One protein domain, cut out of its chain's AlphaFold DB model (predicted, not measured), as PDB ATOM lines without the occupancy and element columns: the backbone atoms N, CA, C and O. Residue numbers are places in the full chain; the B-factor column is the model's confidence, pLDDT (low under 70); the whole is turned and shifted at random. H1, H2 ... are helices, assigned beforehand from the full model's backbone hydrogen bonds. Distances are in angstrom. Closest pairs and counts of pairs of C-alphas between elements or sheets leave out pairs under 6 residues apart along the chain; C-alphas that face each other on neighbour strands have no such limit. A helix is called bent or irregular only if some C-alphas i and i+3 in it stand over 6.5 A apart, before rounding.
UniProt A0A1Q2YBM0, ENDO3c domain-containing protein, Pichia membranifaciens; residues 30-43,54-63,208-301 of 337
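Overview. This is residues 30 to 43, 54 to 63 and 208 to 301 of the 337 residues of the protein "ENDO3c domain-containing protein" of Pichia membranifaciens (UniProt A0A1Q2YBM0). One long helix, H4, is bent into an L, with H1 in the angle between its arms and a helical hairpin of H2 and H3 near the first arm, H4a. From the far end of the second arm, H4b, residues 293 to 301 stick out as a tail. The printed part has 118 residues with four named helices in the order H1, H2, H3, H4 and no named strand; the class is all helix, though helices hold 57 residues, under half. It is compact, with a radius of gyration of the C-alphas of 15.7 A, yet elongated, spanning 59 by 36 by 25 A.

Arrangement. Go first to H1, residues 214 to 223, and H2, residues 225 to 234, about perpendicular at 86 degrees. H2 and H3, residues 248 to 254, touch as a hairpin, opposite ways at a shallow tilt of 21 degrees; their closest C-alphas, Val 232 and Lys 248, are 6.2 A apart. H4, residues 262 to 291, was assigned as one helix by its hydrogen bonds but is bent: C-alphas 275 and 278 are 9.5 A apart. Its arms H4a, residues 262 to 275, and H4b, residues 278 to 291, only just touch, only at the corner, with 3 pairs of C-alphas within 8 A. Look at His 215 and Phe 288, the closest C-alphas of H1 and H4b, which touch at 7.1 A. H2 and H4a are close but not clearly touching, with the C-alphas of Phe 228 and Phe 271 closest at 6.7 A. H3 and H4b are apart. Every O i to N i+4 pair is within hydrogen-bond range in H1, H2 and H3, against 8 of 10 in H4a and 9 of 10 in H4b.

Along the chain. Find C-alpha 214 at (67.845, 20.797, 110.067), where H1 begins; it runs 13.9 A, and H2 14.3 A. H4a covers 20.5 A and H4b 22.2 A, ending at C-alpha 291 at (73.994, 11.183, 112.261). Both arms are irregular: C-alphas 263 and 266 are 7.0 A apart, 278 and 281 8.2 A.

Size, cuts and confidence. Two cuts leave C-alphas 43 and 54 18.8 A apart and 63 and 208 14.0 A. The link from H2 to H3 is long. Confidence is under 70 at residues 30 to 43, 54 to 57, 237 to 244 and 293 to 299.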
ATOM      1  N   LYS A  30      75.564   4.112  97.804       47.34
ATOM      2  CA  LYS A  30      77.040   4.028  97.914       47.34
ATOM      3  C   LYS A  30      77.593   4.423  99.295       47.34
ATOM      4  O   LYS A  30      78.767   4.223  99.552       47.34
ATOM      5  N   GLU A  31      76.761   4.998 100.154       47.00
ATOM      6  CA  GLU A  31      77.109   5.458 101.499       47.00
ATOM      7  C   GLU A  31      76.535   4.526 102.586       47.00
ATOM      8  O   GLU A  31      76.662   4.821 103.770       47.00
ATOM      9  N   GLY A  32      75.918   3.397 102.202       51.25
ATOM     10  CA  GLY A  32      75.370   2.397 103.122       51.25
ATOM     11  C   GLY A  32      73.958   2.689 103.644       51.25
ATOM     12  O   GLY A  32      73.512   2.021 104.574       51.25
ATOM     13  N   LEU A  33      73.242   3.665 103.073       52.91
ATOM     14  CA  LEU A  33      71.897   4.049 103.520       52.91
ATOM     15  C   LEU A  33      70.775   3.303 102.775       52.91
ATOM     16  O   LEU A  33      70.946   3.039 101.588       52.91
ATOM     17  N   PRO A  34      69.613   3.023 103.403       55.06
ATOM     18  CA  PRO A  34      68.580   2.149 102.840       55.06
ATOM     19  C   PRO A  34      67.911   2.755 101.600       55.06
ATOM     20  O   PRO A  34      67.565   3.939 101.597       55.06
ATOM     21  N   THR A  35      67.664   1.931 100.582       41.59
ATOM     22  CA  THR A  35      66.982   2.276  99.330       41.59
ATOM     23  C   THR A  35      65.876   1.262  98.999       41.59
ATOM     24  O   THR A  35      65.956   0.108  99.426       41.59
ATOM     25  N   PRO A  36      64.818   1.664  98.270       39.56
ATOM     26  CA  PRO A  36      63.767   0.746  97.845       39.56
ATOM     27  C   PRO A  36      64.273  -0.263  96.786       39.56
ATOM     28  O   PRO A  36      65.175   0.072  96.006       39.56
ATOM     29  N   PRO A  37      63.676  -1.472  96.719       37.16
ATOM     30  CA  PRO A  37      64.202  -2.607  95.951       37.16
ATOM     31  C   PRO A  37      64.405  -2.351  94.444       37.16
ATOM     32  O   PRO A  37      65.337  -2.899  93.866       37.16
ATOM     33  N   ASP A  38      63.620  -1.463  93.822       37.84
ATOM     34  CA  ASP A  38      63.654  -1.200  92.369       37.84
ATOM     35  C   ASP A  38      64.585  -0.052  91.921       37.84
ATOM     36  O   ASP A  38      64.611   0.337  90.748       37.84
ATOM     37  N   SER A  39      65.391   0.530  92.817       37.38
ATOM     38  CA  SER A  39      66.362   1.542  92.391       37.38
ATOM     39  C   SER A  39      67.545   0.850  91.702       37.38
ATOM     40  O   SER A  39      68.404   0.317  92.385       37.38
ATOM     41  N   GLY A  40      67.583   0.823  90.362       37.03
ATOM     42  CA  GLY A  40      68.582   0.119  89.532       37.03
ATOM     43  C   GLY A  40      70.067   0.405  89.835       37.03
ATOM     44  O   GLY A  40      70.767   1.056  89.056       37.03
ATOM     45  N   ARG A  41      70.565  -0.099  90.964       39.19
ATOM     46  CA  ARG A  41      71.955  -0.143  91.416       39.19
ATOM     47  C   ARG A  41      72.163  -1.453  92.176       39.19
ATOM     48  O   ARG A  41      71.357  -1.799  93.027       39.19
ATOM     49  N   ALA A  42      73.249  -2.120  91.791       31.45
ATOM     50  CA  ALA A  42      73.860  -3.341  92.307       31.45
ATOM     51  C   ALA A  42      73.085  -4.124  93.388       31.45
ATOM     52  O   ALA A  42      73.003  -3.718  94.546       31.45
ATOM     53  N   THR A  43      72.661  -5.337  93.015       32.69
ATOM     54  CA  THR A  43      72.703  -6.495  93.917       32.69
ATOM     55  C   THR A  43      74.032  -6.490  94.680       32.69
ATOM     56  O   THR A  43      75.046  -6.113  94.089       32.69
ATOM     57  N   THR A  54      79.763   3.603 106.824       48.00
ATOM     58  CA  THR A  54      79.199   3.866 108.150       48.00
ATOM     59  C   THR A  54      78.039   2.896 108.346       48.00
ATOM     60  O   THR A  54      76.973   3.072 107.760       48.00
ATOM     61  N   LEU A  55      78.263   1.821 109.100       59.25
ATOM     62  CA  LEU A  55      77.220   0.842 109.386       59.25
ATOM     63  C   LEU A  55      76.077   1.549 110.120       59.25
ATOM     64  O   LEU A  55      76.303   2.215 111.132       59.25
ATOM     65  N   LEU A  56      74.859   1.415 109.595       67.81
ATOM     66  CA  LEU A  56      73.671   1.938 110.258       67.81
ATOM     67  C   LEU A  56      73.508   1.295 111.643       67.81
ATOM     68  O   LEU A  56      73.806   0.108 111.813       67.81
ATOM     69  N   PRO A  57      73.013   2.051 112.635       69.88
ATOM     70  CA  PRO A  57      72.762   1.508 113.955       69.88
ATOM     71  C   PRO A  57      71.633   0.473 113.899       69.88
ATOM     72  O   PRO A  57      70.540   0.734 113.394       69.88
ATOM     73  N   ASN A  58      71.894  -0.699 114.470       73.75
ATOM     74  CA  ASN A  58      70.889  -1.739 114.648       73.75
ATOM     75  C   ASN A  58      70.024  -1.453 115.883       73.75
ATOM     76  O   ASN A  58      70.476  -0.838 116.847       73.75
ATOM     77  N   GLY A  59      68.783  -1.943 115.875       76.38
ATOM     78  CA  GLY A  59      67.895  -1.888 117.042       76.38
ATOM     79  C   GLY A  59      67.214  -0.540 117.296       76.38
ATOM     80  O   GLY A  59      66.561  -0.385 118.327       76.38
ATOM     81  N   VAL A  60      67.313   0.423 116.374       79.69
ATOM     82  CA  VAL A  60      66.566   1.687 116.458       79.69
ATOM     83  C   VAL A  60      65.076   1.426 116.219       79.69
ATOM     84  O   VAL A  60      64.696   0.809 115.224       79.69
ATOM     85  N   ARG A  61      64.223   1.900 117.134       80.69
ATOM     86  CA  ARG A  61      62.760   1.742 117.086       80.69
ATOM     87  C   ARG A  61      62.068   3.082 117.326       80.69
ATOM     88  O   ARG A  61      62.570   3.907 118.086       80.69
ATOM     89  N   ILE A  62      60.901   3.273 116.712       83.25
ATOM     90  CA  ILE A  62      59.989   4.366 117.065       83.25
ATOM     91  C   ILE A  62      59.197   3.940 118.300       83.25
ATOM     92  O   ILE A  62      58.579   2.876 118.306       83.25
ATOM     93  N   LEU A  63      59.220   4.768 119.343       87.25
ATOM     94  CA  LEU A  63      58.391   4.563 120.526       87.25
ATOM     95  C   LEU A  63      56.944   4.974 120.228       87.25
ATOM     96  O   LEU A  63      56.715   5.973 119.551       87.25
ATOM     97  N   ASP A 208      54.335   6.881 108.554       82.75
ATOM     98  CA  ASP A 208      54.868   7.333 107.269       82.75
ATOM     99  C   ASP A 208      55.017   8.862 107.178       82.75
ATOM    100  O   ASP A 208      55.329   9.414 106.115       82.75
ATOM    101  N   LEU A 209      54.851   9.558 108.307       91.19
ATOM    102  CA  LEU A 209      55.200  10.966 108.427       91.19
ATOM    103  C   LEU A 209      56.692  11.136 108.702       91.19
ATOM    104  O   LEU A 209      57.276  10.472 109.554       91.19
ATOM    105  N   VAL A 210      57.300  12.079 107.980       92.19
ATOM    106  CA  VAL A 210      58.732  12.391 108.049       92.19
ATOM    107  C   VAL A 210      58.900  13.802 108.619       92.19
ATOM    108  O   VAL A 210      58.708  14.779 107.890       92.19
ATOM    109  N   PRO A 211      59.255  13.960 109.907       94.44
ATOM    110  CA  PRO A 211      59.464  15.279 110.492       94.44
ATOM    111  C   PRO A 211      60.687  15.965 109.880       94.44
ATOM    112  O   PRO A 211      61.818  15.523 110.064       94.44
ATOM    113  N   VAL A 212      60.479  17.066 109.154       93.31
ATOM    114  CA  VAL A 212      61.574  17.785 108.481       93.31
ATOM    115  C   VAL A 212      62.157  18.849 109.404       93.31
ATOM    116  O   VAL A 212      61.497  19.832 109.749       93.31
ATOM    117  N   ASP A 213      63.417  18.665 109.780       91.12
ATOM    118  CA  ASP A 213      64.218  19.626 110.530       91.12
ATOM    119  C   ASP A 213      65.580  19.869 109.859       91.12
ATOM    120  O   ASP A 213      65.813  19.491 108.708       91.12
ATOM    121  N   THR A 214      66.493  20.532 110.569       89.69
ATOM    122  CA  THR A 214      67.845  20.797 110.067       89.69
ATOM    123  C   THR A 214      68.674  19.529 109.865       89.69
ATOM    124  O   THR A 214      69.517  19.519 108.971       89.69
ATOM    125  N   HIS A 215      68.451  18.471 110.653       88.81
ATOM    126  CA  HIS A 215      69.159  17.198 110.504       88.81
ATOM    127  C   HIS A 215      68.656  16.452 109.272       88.81
ATOM    128  O   HIS A 215      69.447  16.148 108.389       88.81
ATOM    129  N   VAL A 216      67.339  16.280 109.132       90.25
ATOM    130  CA  VAL A 216      66.736  15.660 107.937       90.25
ATOM    131  C   VAL A 216      67.084  16.437 106.665       90.25
ATOM    132  O   VAL A 216      67.341  15.844 105.618       90.25
ATOM    133  N   TRP A 217      67.169  17.765 106.747       93.31
ATOM    134  CA  TRP A 217      67.652  18.579 105.634       93.31
ATOM    135  C   TRP A 217      69.113  18.296 105.266       93.31
ATOM    136  O   TRP A 217      69.456  18.253 104.083       93.31
ATOM    137  N   ASN A 218      69.986  18.112 106.255       90.75
ATOM    138  CA  ASN A 218      71.385  17.774 106.011       90.75
ATOM    139  C   ASN A 218      71.530  16.355 105.449       90.75
ATOM    140  O   ASN A 218      72.220  16.210 104.442       90.75
ATOM    141  N   ILE A 219      70.797  15.373 105.986       88.00
ATOM    142  CA  ILE A 219      70.679  14.009 105.442       88.00
ATOM    143  C   ILE A 219      70.323  14.064 103.955       88.00
ATOM    144  O   ILE A 219      71.000  13.483 103.109       88.00
ATOM    145  N   LEU A 220      69.271  14.813 103.608       90.75
ATOM    146  CA  LEU A 220      68.826  14.944 102.223       90.75
ATOM    147  C   LEU A 220      69.930  15.503 101.317       90.75
ATOM    148  O   LEU A 220      70.196  14.958 100.248       90.75
ATOM    149  N   LYS A 221      70.565  16.607 101.729       91.75
ATOM    150  CA  LYS A 221      71.591  17.292 100.929       91.75
ATOM    151  C   LYS A 221      72.866  16.475 100.766       91.75
ATOM    152  O   LYS A 221      73.485  16.552  99.703       91.75
ATOM    153  N   ASN A 222      73.274  15.780 101.818       86.38
ATOM    154  CA  ASN A 222      74.557  15.101 101.863       86.38
ATOM    155  C   ASN A 222      74.450  13.717 101.232       86.38
ATOM    156  O   ASN A 222      75.308  13.376 100.426       86.38
ATOM    157  N   SER A 223      73.356  13.003 101.507       83.31
ATOM    158  CA  SER A 223      73.294  11.562 101.257       83.31
ATOM    159  C   SER A 223      72.235  11.134 100.236       83.31
ATOM    160  O   SER A 223      72.324  10.067  99.633       83.31
ATOM    161  N   TYR A 224      71.231  11.985  99.984       86.00
ATOM    162  CA  TYR A 224      70.122  11.681  99.062       86.00
ATOM    163  C   TYR A 224      69.947  12.716  97.946       86.00
ATOM    164  O   TYR A 224      68.935  12.732  97.246       86.00
ATOM    165  N   LYS A 225      70.922  13.605  97.733       91.38
ATOM    166  CA  LYS A 225      70.804  14.703  96.758       91.38
ATOM    167  C   LYS A 225      70.573  14.209  95.331       91.38
ATOM    168  O   LYS A 225      69.839  14.843  94.572       91.38
ATOM    169  N   LYS A 226      71.219  13.108  94.934       89.56
ATOM    170  CA  LYS A 226      71.081  12.554  93.577       89.56
ATOM    171  C   LYS A 226      69.690  11.953  93.388       89.56
ATOM    172  O   LYS A 226      69.057  12.190  92.364       89.56
ATOM    173  N   GLU A 227      69.228  11.211  94.380       90.81
ATOM    174  CA  GLU A 227      67.940  10.534  94.446       90.81
ATOM    175  C   GLU A 227      66.803  11.563  94.473       90.81
ATOM    176  O   GLU A 227      65.887  11.476  93.660       90.81
ATOM    177  N   PHE A 228      66.926  12.616  95.286       91.75
ATOM    178  CA  PHE A 228      65.980  13.729  95.313       91.75
ATOM    179  C   PHE A 228      65.904  14.455  93.971       91.75
ATOM    180  O   PHE A 228      64.816  14.728  93.479       91.75
ATOM    181  N   ASN A 229      67.042  14.745  93.329       93.31
ATOM    182  CA  ASN A 229      67.035  15.403  92.022       93.31
ATOM    183  C   ASN A 229      66.342  14.553  90.948       93.31
ATOM    184  O   ASN A 229      65.587  15.110  90.153       93.31
ATOM    185  N   LYS A 230      66.570  13.231  90.947       92.69
ATOM    186  CA  LYS A 230      65.864  12.290  90.065       92.69
ATOM    187  C   LYS A 230      64.367  12.263  90.358       92.69
ATOM    188  O   LYS A 230      63.568  12.311  89.428       92.69
ATOM    189  N   TRP A 231      63.998  12.229  91.638       93.06
ATOM    190  CA  TRP A 231      62.605  12.297  92.059       93.06
ATOM    191  C   TRP A 231      61.949  13.586  91.554       93.06
ATOM    192  O   TRP A 231      60.929  13.499  90.883       93.06
ATOM    193  N   VAL A 232      62.575  14.757  91.737       91.69
ATOM    194  CA  VAL A 232      62.078  16.046  91.213       91.69
ATOM    195  C   VAL A 232      61.882  16.012  89.693       91.69
ATOM    196  O   VAL A 232      60.890  16.544  89.197       91.69
ATOM    197  N   ASP A 233      62.802  15.396  88.944       91.50
ATOM    198  CA  ASP A 233      62.680  15.280  87.486       91.50
ATOM    199  C   ASP A 233      61.490  14.416  87.066       91.50
ATOM    200  O   ASP A 233      60.801  14.779  86.109       91.50
ATOM    201  N   SER A 234      61.212  13.341  87.813       89.50
ATOM    202  CA  SER A 234      60.110  12.405  87.547       89.50
ATOM    203  C   SER A 234      58.710  12.966  87.821       89.50
ATOM    204  O   SER A 234      57.728  12.399  87.351       89.50
ATOM    205  N   GLN A 235      58.596  14.076  88.555       87.00
ATOM    206  CA  GLN A 235      57.294  14.661  88.874       87.00
ATOM    207  C   GLN A 235      56.659  15.358  87.651       87.00
ATOM    208  O   GLN A 235      57.381  15.972  86.855       87.00
ATOM    209  N   PRO A 236      55.323  15.329  87.489       81.44
ATOM    210  CA  PRO A 236      54.640  15.994  86.375       81.44
ATOM    211  C   PRO A 236      54.800  17.527  86.427       81.44
ATOM    212  O   PRO A 236      54.849  18.115  87.504       81.44
ATOM    213  N   GLU A 237      54.897  18.188  85.263       68.56
ATOM    214  CA  GLU A 237      55.088  19.653  85.183       68.56
ATOM    215  C   GLU A 237      53.791  20.467  85.308       68.56
ATOM    216  O   GLU A 237      53.834  21.567  85.847       68.56
ATOM    217  N   ASN A 238      52.656  19.937  84.832       61.50
ATOM    218  CA  ASN A 238      51.386  20.665  84.680       61.50
ATOM    219  C   ASN A 238      50.173  19.800  85.059       61.50
ATOM    220  O   ASN A 238      49.216  19.687  84.295       61.50
ATOM    221  N   ASP A 239      50.212  19.146  86.216       53.16
ATOM    222  CA  ASP A 239      49.010  18.510  86.758       53.16
ATOM    223  C   ASP A 239      48.249  19.545  87.621       53.16
ATOM    224  O   ASP A 239      48.837  20.116  88.541       53.16
ATOM    225  N   PRO A 240      46.965  19.844  87.343       52.75
ATOM    226  CA  PRO A 240      46.157  20.750  88.167       52.75
ATOM    227  C   PRO A 240      45.962  20.255  89.613       52.75
ATOM    228  O   PRO A 240      45.573  21.040  90.477       52.75
ATOM    229  N   HIS A 241      46.271  18.985  89.892       50.94
ATOM    230  CA  HIS A 241      46.358  18.391  91.226       50.94
ATOM    231  C   HIS A 241      47.805  18.205  91.721       50.94
ATOM    232  O   HIS A 241      48.003  17.774  92.864       50.94
ATOM    233  N   ALA A 242      48.827  18.539  90.918       54.47
ATOM    234  CA  ALA A 242      50.216  18.359  91.322       54.47
ATOM    235  C   ALA A 242      50.551  19.233  92.526       54.47
ATOM    236  O   ALA A 242      50.358  20.447  92.554       54.47
ATOM    237  N   LYS A 243      51.198  18.594  93.500       56.78
ATOM    238  CA  LYS A 243      51.677  19.202  94.747       56.78
ATOM    239  C   LYS A 243      52.824  20.214  94.539       56.78
ATOM    240  O   LYS A 243      53.362  20.734  95.517       56.78
ATOM    241  N   ILE A 244      53.239  20.493  93.298       65.00
ATOM    242  CA  ILE A 244      54.420  21.302  92.968       65.00
ATOM    243  C   ILE A 244      54.048  22.756  92.691       65.00
ATOM    244  O   ILE A 244      53.907  23.192  91.558       65.00
ATOM    245  N   ASN A 245      53.991  23.542  93.765       72.19
ATOM    246  CA  ASN A 245      53.845  25.000  93.703       72.19
ATOM    247  C   ASN A 245      55.199  25.740  93.518       72.19
ATOM    248  O   ASN A 245      55.281  26.964  93.581       72.19
ATOM    249  N   ILE A 246      56.308  25.006  93.349       79.62
ATOM    250  CA  ILE A 246      57.672  25.547  93.219       79.62
ATOM    251  C   ILE A 246      58.341  24.897  92.012       79.62
ATOM    252  O   ILE A 246      58.424  23.678  91.954       79.62
ATOM    253  N   SER A 247      58.884  25.683  91.078       87.19
ATOM    254  CA  SER A 247      59.531  25.123  89.883       87.19
ATOM    255  C   SER A 247      60.616  24.088  90.226       87.19
ATOM    256  O   SER A 247      61.379  24.253  91.184       87.19
ATOM    257  N   LYS A 248      60.748  23.043  89.393       88.88
ATOM    258  CA  LYS A 248      61.777  21.995  89.541       88.88
ATOM    259  C   LYS A 248      63.181  22.582  89.716       88.88
ATOM    260  O   LYS A 248      63.955  22.137  90.562       88.88
ATOM    261  N   SER A 249      63.504  23.631  88.955       88.19
ATOM    262  CA  SER A 249      64.790  24.327  89.048       88.19
ATOM    263  C   SER A 249      65.007  24.987  90.414       88.19
ATOM    264  O   SER A 249      66.114  24.922  90.950       88.19
ATOM    265  N   ASN A 250      63.967  25.569  91.014       89.19
ATOM    266  CA  ASN A 250      64.038  26.167  92.344       89.19
ATOM    267  C   ASN A 250      64.138  25.108  93.451       89.19
ATOM    268  O   ASN A 250      64.914  25.310  94.384       89.19
ATOM    269  N   LEU A 251      63.447  23.967  93.327       89.38
ATOM    270  CA  LEU A 251      63.576  22.840  94.266       89.38
ATOM    271  C   LEU A 251      65.018  22.317  94.319       89.38
ATOM    272  O   LEU A 251      65.593  22.171  95.395       89.38
ATOM    273  N   LYS A 252      65.641  22.108  93.153       90.94
ATOM    274  CA  LYS A 252      67.037  21.654  93.065       90.94
ATOM    275  C   LYS A 252      68.020  22.695  93.597       90.94
ATOM    276  O   LYS A 252      68.950  22.355  94.326       90.94
ATOM    277  N   LYS A 253      67.809  23.976  93.264       92.06
ATOM    278  CA  LYS A 253      68.620  25.086  93.790       92.06
ATOM    279  C   LYS A 253      68.482  25.231  95.303       92.06
ATOM    280  O   LYS A 253      69.445  25.635  95.939       92.06
ATOM    281  N   ALA A 254      67.338  24.887  95.897       90.38
ATOM    282  CA  ALA A 254      67.151  24.980  97.341       90.38
ATOM    283  C   ALA A 254      68.167  24.128  98.115       90.38
ATOM    284  O   ALA A 254      68.621  24.569  99.165       90.38
ATOM    285  N   LEU A 255      68.604  22.983  97.572       89.69
ATOM    286  CA  LEU A 255      69.600  22.106  98.203       89.69
ATOM    287  C   LEU A 255      70.985  22.752  98.396       89.69
ATOM    288  O   LEU A 255      71.802  22.206  99.133       89.69
ATOM    289  N   SER A 256      71.284  23.888  97.754       90.06
ATOM    290  CA  SER A 256      72.522  24.632  98.030       90.06
ATOM    291  C   SER A 256      72.445  25.473  99.308       90.06
ATOM    292  O   SER A 256      73.475  25.926  99.804       90.06
ATOM    293  N   LYS A 257      71.244  25.684  99.863       90.12
ATOM    294  CA  LYS A 257      71.044  26.470 101.080       90.12
ATOM    295  C   LYS A 257      71.422  25.668 102.325       90.12
ATOM    296  O   LYS A 257      71.101  24.485 102.472       90.12
ATOM    297  N   SER A 258      72.061  26.346 103.276       85.69
ATOM    298  CA  SER A 258      72.407  25.762 104.574       85.69
ATOM    299  C   SER A 258      71.156  25.380 105.370       85.69
ATOM    300  O   SER A 258      71.071  24.245 105.833       85.69
ATOM    301  N   ALA A 259      70.167  26.274 105.438       88.94
ATOM    302  CA  ALA A 259      68.894  26.066 106.126       88.94
ATOM    303  C   ALA A 259      67.756  25.670 105.170       88.94
ATOM    304  O   ALA A 259      67.713  26.108 104.016       88.94
ATOM    305  N   VAL A 260      66.820  24.872 105.687       89.44
ATOM    306  CA  VAL A 260      65.588  24.488 104.991       89.44
ATOM    307  C   VAL A 260      64.531  25.589 105.117       89.44
ATOM    308  O   VAL A 260      64.315  26.135 106.195       89.44
ATOM    309  N   ASP A 261      63.869  25.916 104.009       89.38
ATOM    310  CA  ASP A 261      62.681  26.779 103.996       89.38
ATOM    311  C   ASP A 261      61.442  25.928 104.309       89.38
ATOM    312  O   ASP A 261      61.317  24.815 103.798       89.38
ATOM    313  N   VAL A 262      60.496  26.445 105.095       86.88
ATOM    314  CA  VAL A 262      59.230  25.759 105.411       86.88
ATOM    315  C   VAL A 262      58.485  25.334 104.142       86.88
ATOM    316  O   VAL A 262      57.879  24.264 104.107       86.88
ATOM    317  N   LYS A 263      58.595  26.108 103.055       88.88
ATOM    318  CA  LYS A 263      58.001  25.765 101.753       88.88
ATOM    319  C   LYS A 263      58.575  24.486 101.136       88.88
ATOM    320  O   LYS A 263      57.918  23.880 100.297       88.88
ATOM    321  N   MET A 264      59.776  24.063 101.540       91.31
ATOM    322  CA  MET A 264      60.387  22.808 101.090       91.31
ATOM    323  C   MET A 264      59.832  21.581 101.812       91.31
ATOM    324  O   MET A 264      59.964  20.475 101.294       91.31
ATOM    325  N   TYR A 265      59.212  21.746 102.984       92.19
ATOM    326  CA  TYR A 265      58.833  20.622 103.843       92.19
ATOM    327  C   TYR A 265      57.925  19.615 103.125       92.19
ATOM    328  O   TYR A 265      58.242  18.429 103.184       92.19
ATOM    329  N   PRO A 266      56.860  20.025 102.399       90.75
ATOM    330  CA  PRO A 266      56.001  19.072 101.696       90.75
ATOM    331  C   PRO A 266      56.763  18.211 100.677       90.75
ATOM    332  O   PRO A 266      56.497  17.020 100.565       90.75
ATOM    333  N   PHE A 267      57.750  18.787  99.984       92.50
ATOM    334  CA  PHE A 267      58.546  18.085  98.972       92.50
ATOM    335  C   PHE A 267      59.528  17.099  99.589       92.50
ATOM    336  O   PHE A 267      59.656  15.980  99.108       92.50
ATOM    337  N   VAL A 268      60.204  17.501 100.666       93.56
ATOM    338  CA  VAL A 268      61.130  16.619 101.388       93.56
ATOM    339  C   VAL A 268      60.374  15.441 102.000       93.56
ATOM    340  O   VAL A 268      60.810  14.301 101.868       93.56
ATOM    341  N   LYS A 269      59.208  15.703 102.606       92.12
ATOM    342  CA  LYS A 269      58.316  14.663 103.136       92.12
ATOM    343  C   LYS A 269      57.879  13.689 102.056       92.12
ATOM    344  O   LYS A 269      58.024  12.486 102.236       92.12
ATOM    345  N   GLN A 270      57.348  14.211 100.948       91.69
ATOM    346  CA  GLN A 270      56.836  13.377  99.867       91.69
ATOM    347  C   GLN A 270      57.954  12.543  99.246       91.69
ATOM    348  O   GLN A 270      57.769  11.347  99.081       91.69
ATOM    349  N   PHE A 271      59.129  13.131  99.001       93.12
ATOM    350  CA  PHE A 271      60.291  12.387  98.524       93.12
ATOM    351  C   PHE A 271      60.614  11.196  99.427       93.12
ATOM    352  O   PHE A 271      60.700  10.075  98.941       93.12
ATOM    353  N   PHE A 272      60.768  11.412 100.736       88.62
ATOM    354  CA  PHE A 272      61.112  10.323 101.649       88.62
ATOM    355  C   PHE A 272      59.972   9.313 101.837       88.62
ATOM    356  O   PHE A 272      60.249   8.136 102.048       88.62
ATOM    357  N   ARG A 273      58.704   9.729 101.718       88.38
ATOM    358  CA  ARG A 273      57.549   8.815 101.711       88.38
ATOM    359  C   ARG A 273      57.530   7.943 100.457       88.38
ATOM    360  O   ARG A 273      57.347   6.740 100.577       88.38
ATOM    361  N   ASP A 274      57.784   8.515  99.285       86.19
ATOM    362  CA  ASP A 274      57.863   7.766  98.024       86.19
ATOM    363  C   ASP A 274      59.090   6.846  98.003       86.19
ATOM    364  O   ASP A 274      59.045   5.745  97.461       86.19
ATOM    365  N   PHE A 275      60.191   7.293  98.610       84.75
ATOM    366  CA  PHE A 275      61.458   6.576  98.611       84.75
ATOM    367  C   PHE A 275      61.502   5.432  99.633       84.75
ATOM    368  O   PHE A 275      61.949   4.339  99.306       84.75
ATOM    369  N   TRP A 276      61.040   5.647 100.868       82.44
ATOM    370  CA  TRP A 276      61.052   4.625 101.927       82.44
ATOM    371  C   TRP A 276      59.706   3.909 102.122       82.44
ATOM    372  O   TRP A 276      59.619   2.958 102.900       82.44
ATOM    373  N   GLY A 277      58.646   4.348 101.444       81.12
ATOM    374  CA  GLY A 277      57.316   3.745 101.518       81.12
ATOM    375  C   GLY A 277      56.600   3.978 102.855       81.12
ATOM    376  O   GLY A 277      56.826   4.962 103.560       81.12
ATOM    377  N   LEU A 278      55.732   3.030 103.228       77.81
ATOM    378  CA  LEU A 278      54.817   3.108 104.385       77.81
ATOM    379  C   LEU A 278      55.508   3.169 105.761       77.81
ATOM    380  O   LEU A 278      54.843   3.275 106.792       77.81
ATOM    381  N   LYS A 279      56.837   3.049 105.803       79.94
ATOM    382  CA  LYS A 279      57.652   3.099 107.025       79.94
ATOM    383  C   LYS A 279      58.686   4.224 106.976       79.94
ATOM    384  O   LYS A 279      59.685   4.174 107.689       79.94
ATOM    385  N   SER A 280      58.457   5.253 106.163       84.62
ATOM    386  CA  SER A 280      59.370   6.390 106.001       84.62
ATOM    387  C   SER A 280      59.709   7.109 107.313       84.62
ATOM    388  O   SER A 280      60.861   7.495 107.501       84.62
ATOM    389  N   GLY A 281      58.773   7.224 108.262       85.19
ATOM    390  CA  GLY A 281      59.046   7.782 109.590       85.19
ATOM    391  C   GLY A 281      59.978   6.902 110.433       85.19
ATOM    392  O   GLY A 281      60.838   7.403 111.153       85.19
ATOM    393  N   TRP A 282      59.883   5.578 110.289       85.69
ATOM    394  CA  TRP A 282      60.788   4.631 110.951       85.69
ATOM    395  C   TRP A 282      62.184   4.664 110.332       85.69
ATOM    396  O   TRP A 282      63.179   4.729 111.054       85.69
ATOM    397  N   ALA A 283      62.262   4.671 108.999       83.25
ATOM    398  CA  ALA A 283      63.522   4.803 108.275       83.25
ATOM    399  C   ALA A 283      64.236   6.117 108.635       83.25
ATOM    400  O   ALA A 283      65.444   6.119 108.877       83.25
ATOM    401  N   GLN A 284      63.482   7.214 108.769       85.69
ATOM    402  CA  GLN A 284      64.010   8.499 109.215       85.69
ATOM    403  C   GLN A 284      64.690   8.402 110.586       85.69
ATOM    404  O   GLN A 284      65.772   8.963 110.741       85.69
ATOM    405  N   ALA A 285      64.125   7.678 111.557       84.56
ATOM    406  CA  ALA A 285      64.753   7.521 112.871       84.56
ATOM    407  C   ALA A 285      66.081   6.756 112.820       84.56
ATOM    408  O   ALA A 285      67.020   7.138 113.517       84.56
ATOM    409  N   VAL A 286      66.194   5.728 111.973       83.19
ATOM    410  CA  VAL A 286      67.451   4.980 111.781       83.19
ATOM    411  C   VAL A 286      68.540   5.898 111.224       83.19
ATOM    412  O   VAL A 286      69.640   5.961 111.773       83.19
ATOM    413  N   VAL A 287      68.229   6.649 110.164       81.69
ATOM    414  CA  VAL A 287      69.197   7.560 109.535       81.69
ATOM    415  C   VAL A 287      69.543   8.721 110.471       81.69
ATOM    416  O   VAL A 287      70.704   9.100 110.587       81.69
ATOM    417  N   PHE A 288      68.563   9.244 111.207       83.31
ATOM    418  CA  PHE A 288      68.790  10.275 112.217       83.31
ATOM    419  C   PHE A 288      69.710   9.785 113.344       83.31
ATOM    420  O   PHE A 288      70.635  10.497 113.730       83.31
ATOM    421  N   ALA A 289      69.506   8.564 113.845       81.12
ATOM    422  CA  ALA A 289      70.350   7.965 114.877       81.12
ATOM    423  C   ALA A 289      71.793   7.720 114.402       81.12
ATOM    424  O   ALA A 289      72.712   7.755 115.217       81.12
ATOM    425  N   ALA A 290      72.004   7.500 113.101       77.31
ATOM    426  CA  ALA A 290      73.341   7.382 112.526       77.31
ATOM    427  C   ALA A 290      74.094   8.727 112.498       77.31
ATOM    428  O   ALA A 290      75.318   8.751 112.618       77.31
ATOM    429  N   GLU A 291      73.381   9.849 112.350       75.06
ATOM    430  CA  GLU A 291      73.994  11.183 112.261       75.06
ATOM    431  C   GLU A 291      74.119  11.910 113.605       75.06
ATOM    432  O   GLU A 291      74.993  12.767 113.775       75.06
ATOM    433  N   VAL A 292      73.241  11.614 114.565       73.00
ATOM    434  CA  VAL A 292      73.174  12.340 115.834       73.00
ATOM    435  C   VAL A 292      73.868  11.557 116.942       73.00
ATOM    436  O   VAL A 292      73.561  10.399 117.202       73.00
ATOM    437  N   LYS A 293      74.771  12.222 117.673       69.62
ATOM    438  CA  LYS A 293      75.310  11.684 118.928       69.62
ATOM    439  C   LYS A 293      74.192  11.647 119.972       69.62
ATOM    440  O   LYS A 293      73.807  12.692 120.493       69.62
ATOM    441  N   LEU A 294      73.682  10.454 120.266       65.88
ATOM    442  CA  LEU A 294      72.601  10.207 121.228       65.88
ATOM    443  C   LEU A 294      73.082  10.264 122.693       65.88
ATOM    444  O   LEU A 294      72.795   9.370 123.480       65.88
ATOM    445  N   ASP A 295      73.819  11.310 123.069       65.31
ATOM    446  CA  ASP A 295      74.129  11.588 124.476       65.31
ATOM    447  C   ASP A 295      73.098  12.581 125.027       65.31
ATOM    448  O   ASP A 295      73.099  13.771 124.692       65.31
ATOM    449  N   ASN A 296      72.171  12.077 125.839       61.28
ATOM    450  CA  ASN A 296      71.133  12.884 126.476       61.28
ATOM    451  C   ASN A 296      71.618  13.563 127.773       61.28
ATOM    452  O   ASN A 296      70.938  14.463 128.258       61.28
ATOM    453  N   GLY A 297      72.787  13.191 128.315       57.44
ATOM    454  CA  GLY A 297      73.421  13.837 129.465       57.44
ATOM    455  C   GLY A 297      72.606  13.876 130.767       57.44
ATOM    456  O   GLY A 297      72.875  14.765 131.575       57.44
ATOM    457  N   ILE A 298      71.609  12.993 130.951       55.28
ATOM    458  CA  ILE A 298      70.764  12.883 132.167       55.28
ATOM    459  C   ILE A 298      70.451  11.415 132.494       55.28
ATOM    460  O   ILE A 298      69.308  11.028 132.703       55.28
ATOM    461  N   ASN A 299      71.475  10.570 132.542       63.28
ATOM    462  CA  ASN A 299      71.326   9.201 133.051       63.28
ATOM    463  C   ASN A 299      72.163   8.988 134.325       63.28
ATOM    464  O   ASN A 299      72.495   7.859 134.678       63.28
ATOM    465  N   HIS A 300      72.531  10.080 135.004       74.19
ATOM    466  CA  HIS A 300      73.328  10.061 136.225       74.19
ATOM    467  C   HIS A 300      72.504  10.584 137.401       74.19
ATOM    468  O   HIS A 300      71.933  11.672 137.333       74.19
ATOM    469  N   VAL A 301      72.481   9.816 138.493       77.88
ATOM    470  CA  VAL A 301      71.731  10.118 139.725       77.88
ATOM    471  C   VAL A 301      72.031  11.532 140.239       77.88
ATOM    472  O   VAL A 301      71.111  12.288 140.551       77.88
TER     473      VAL A 301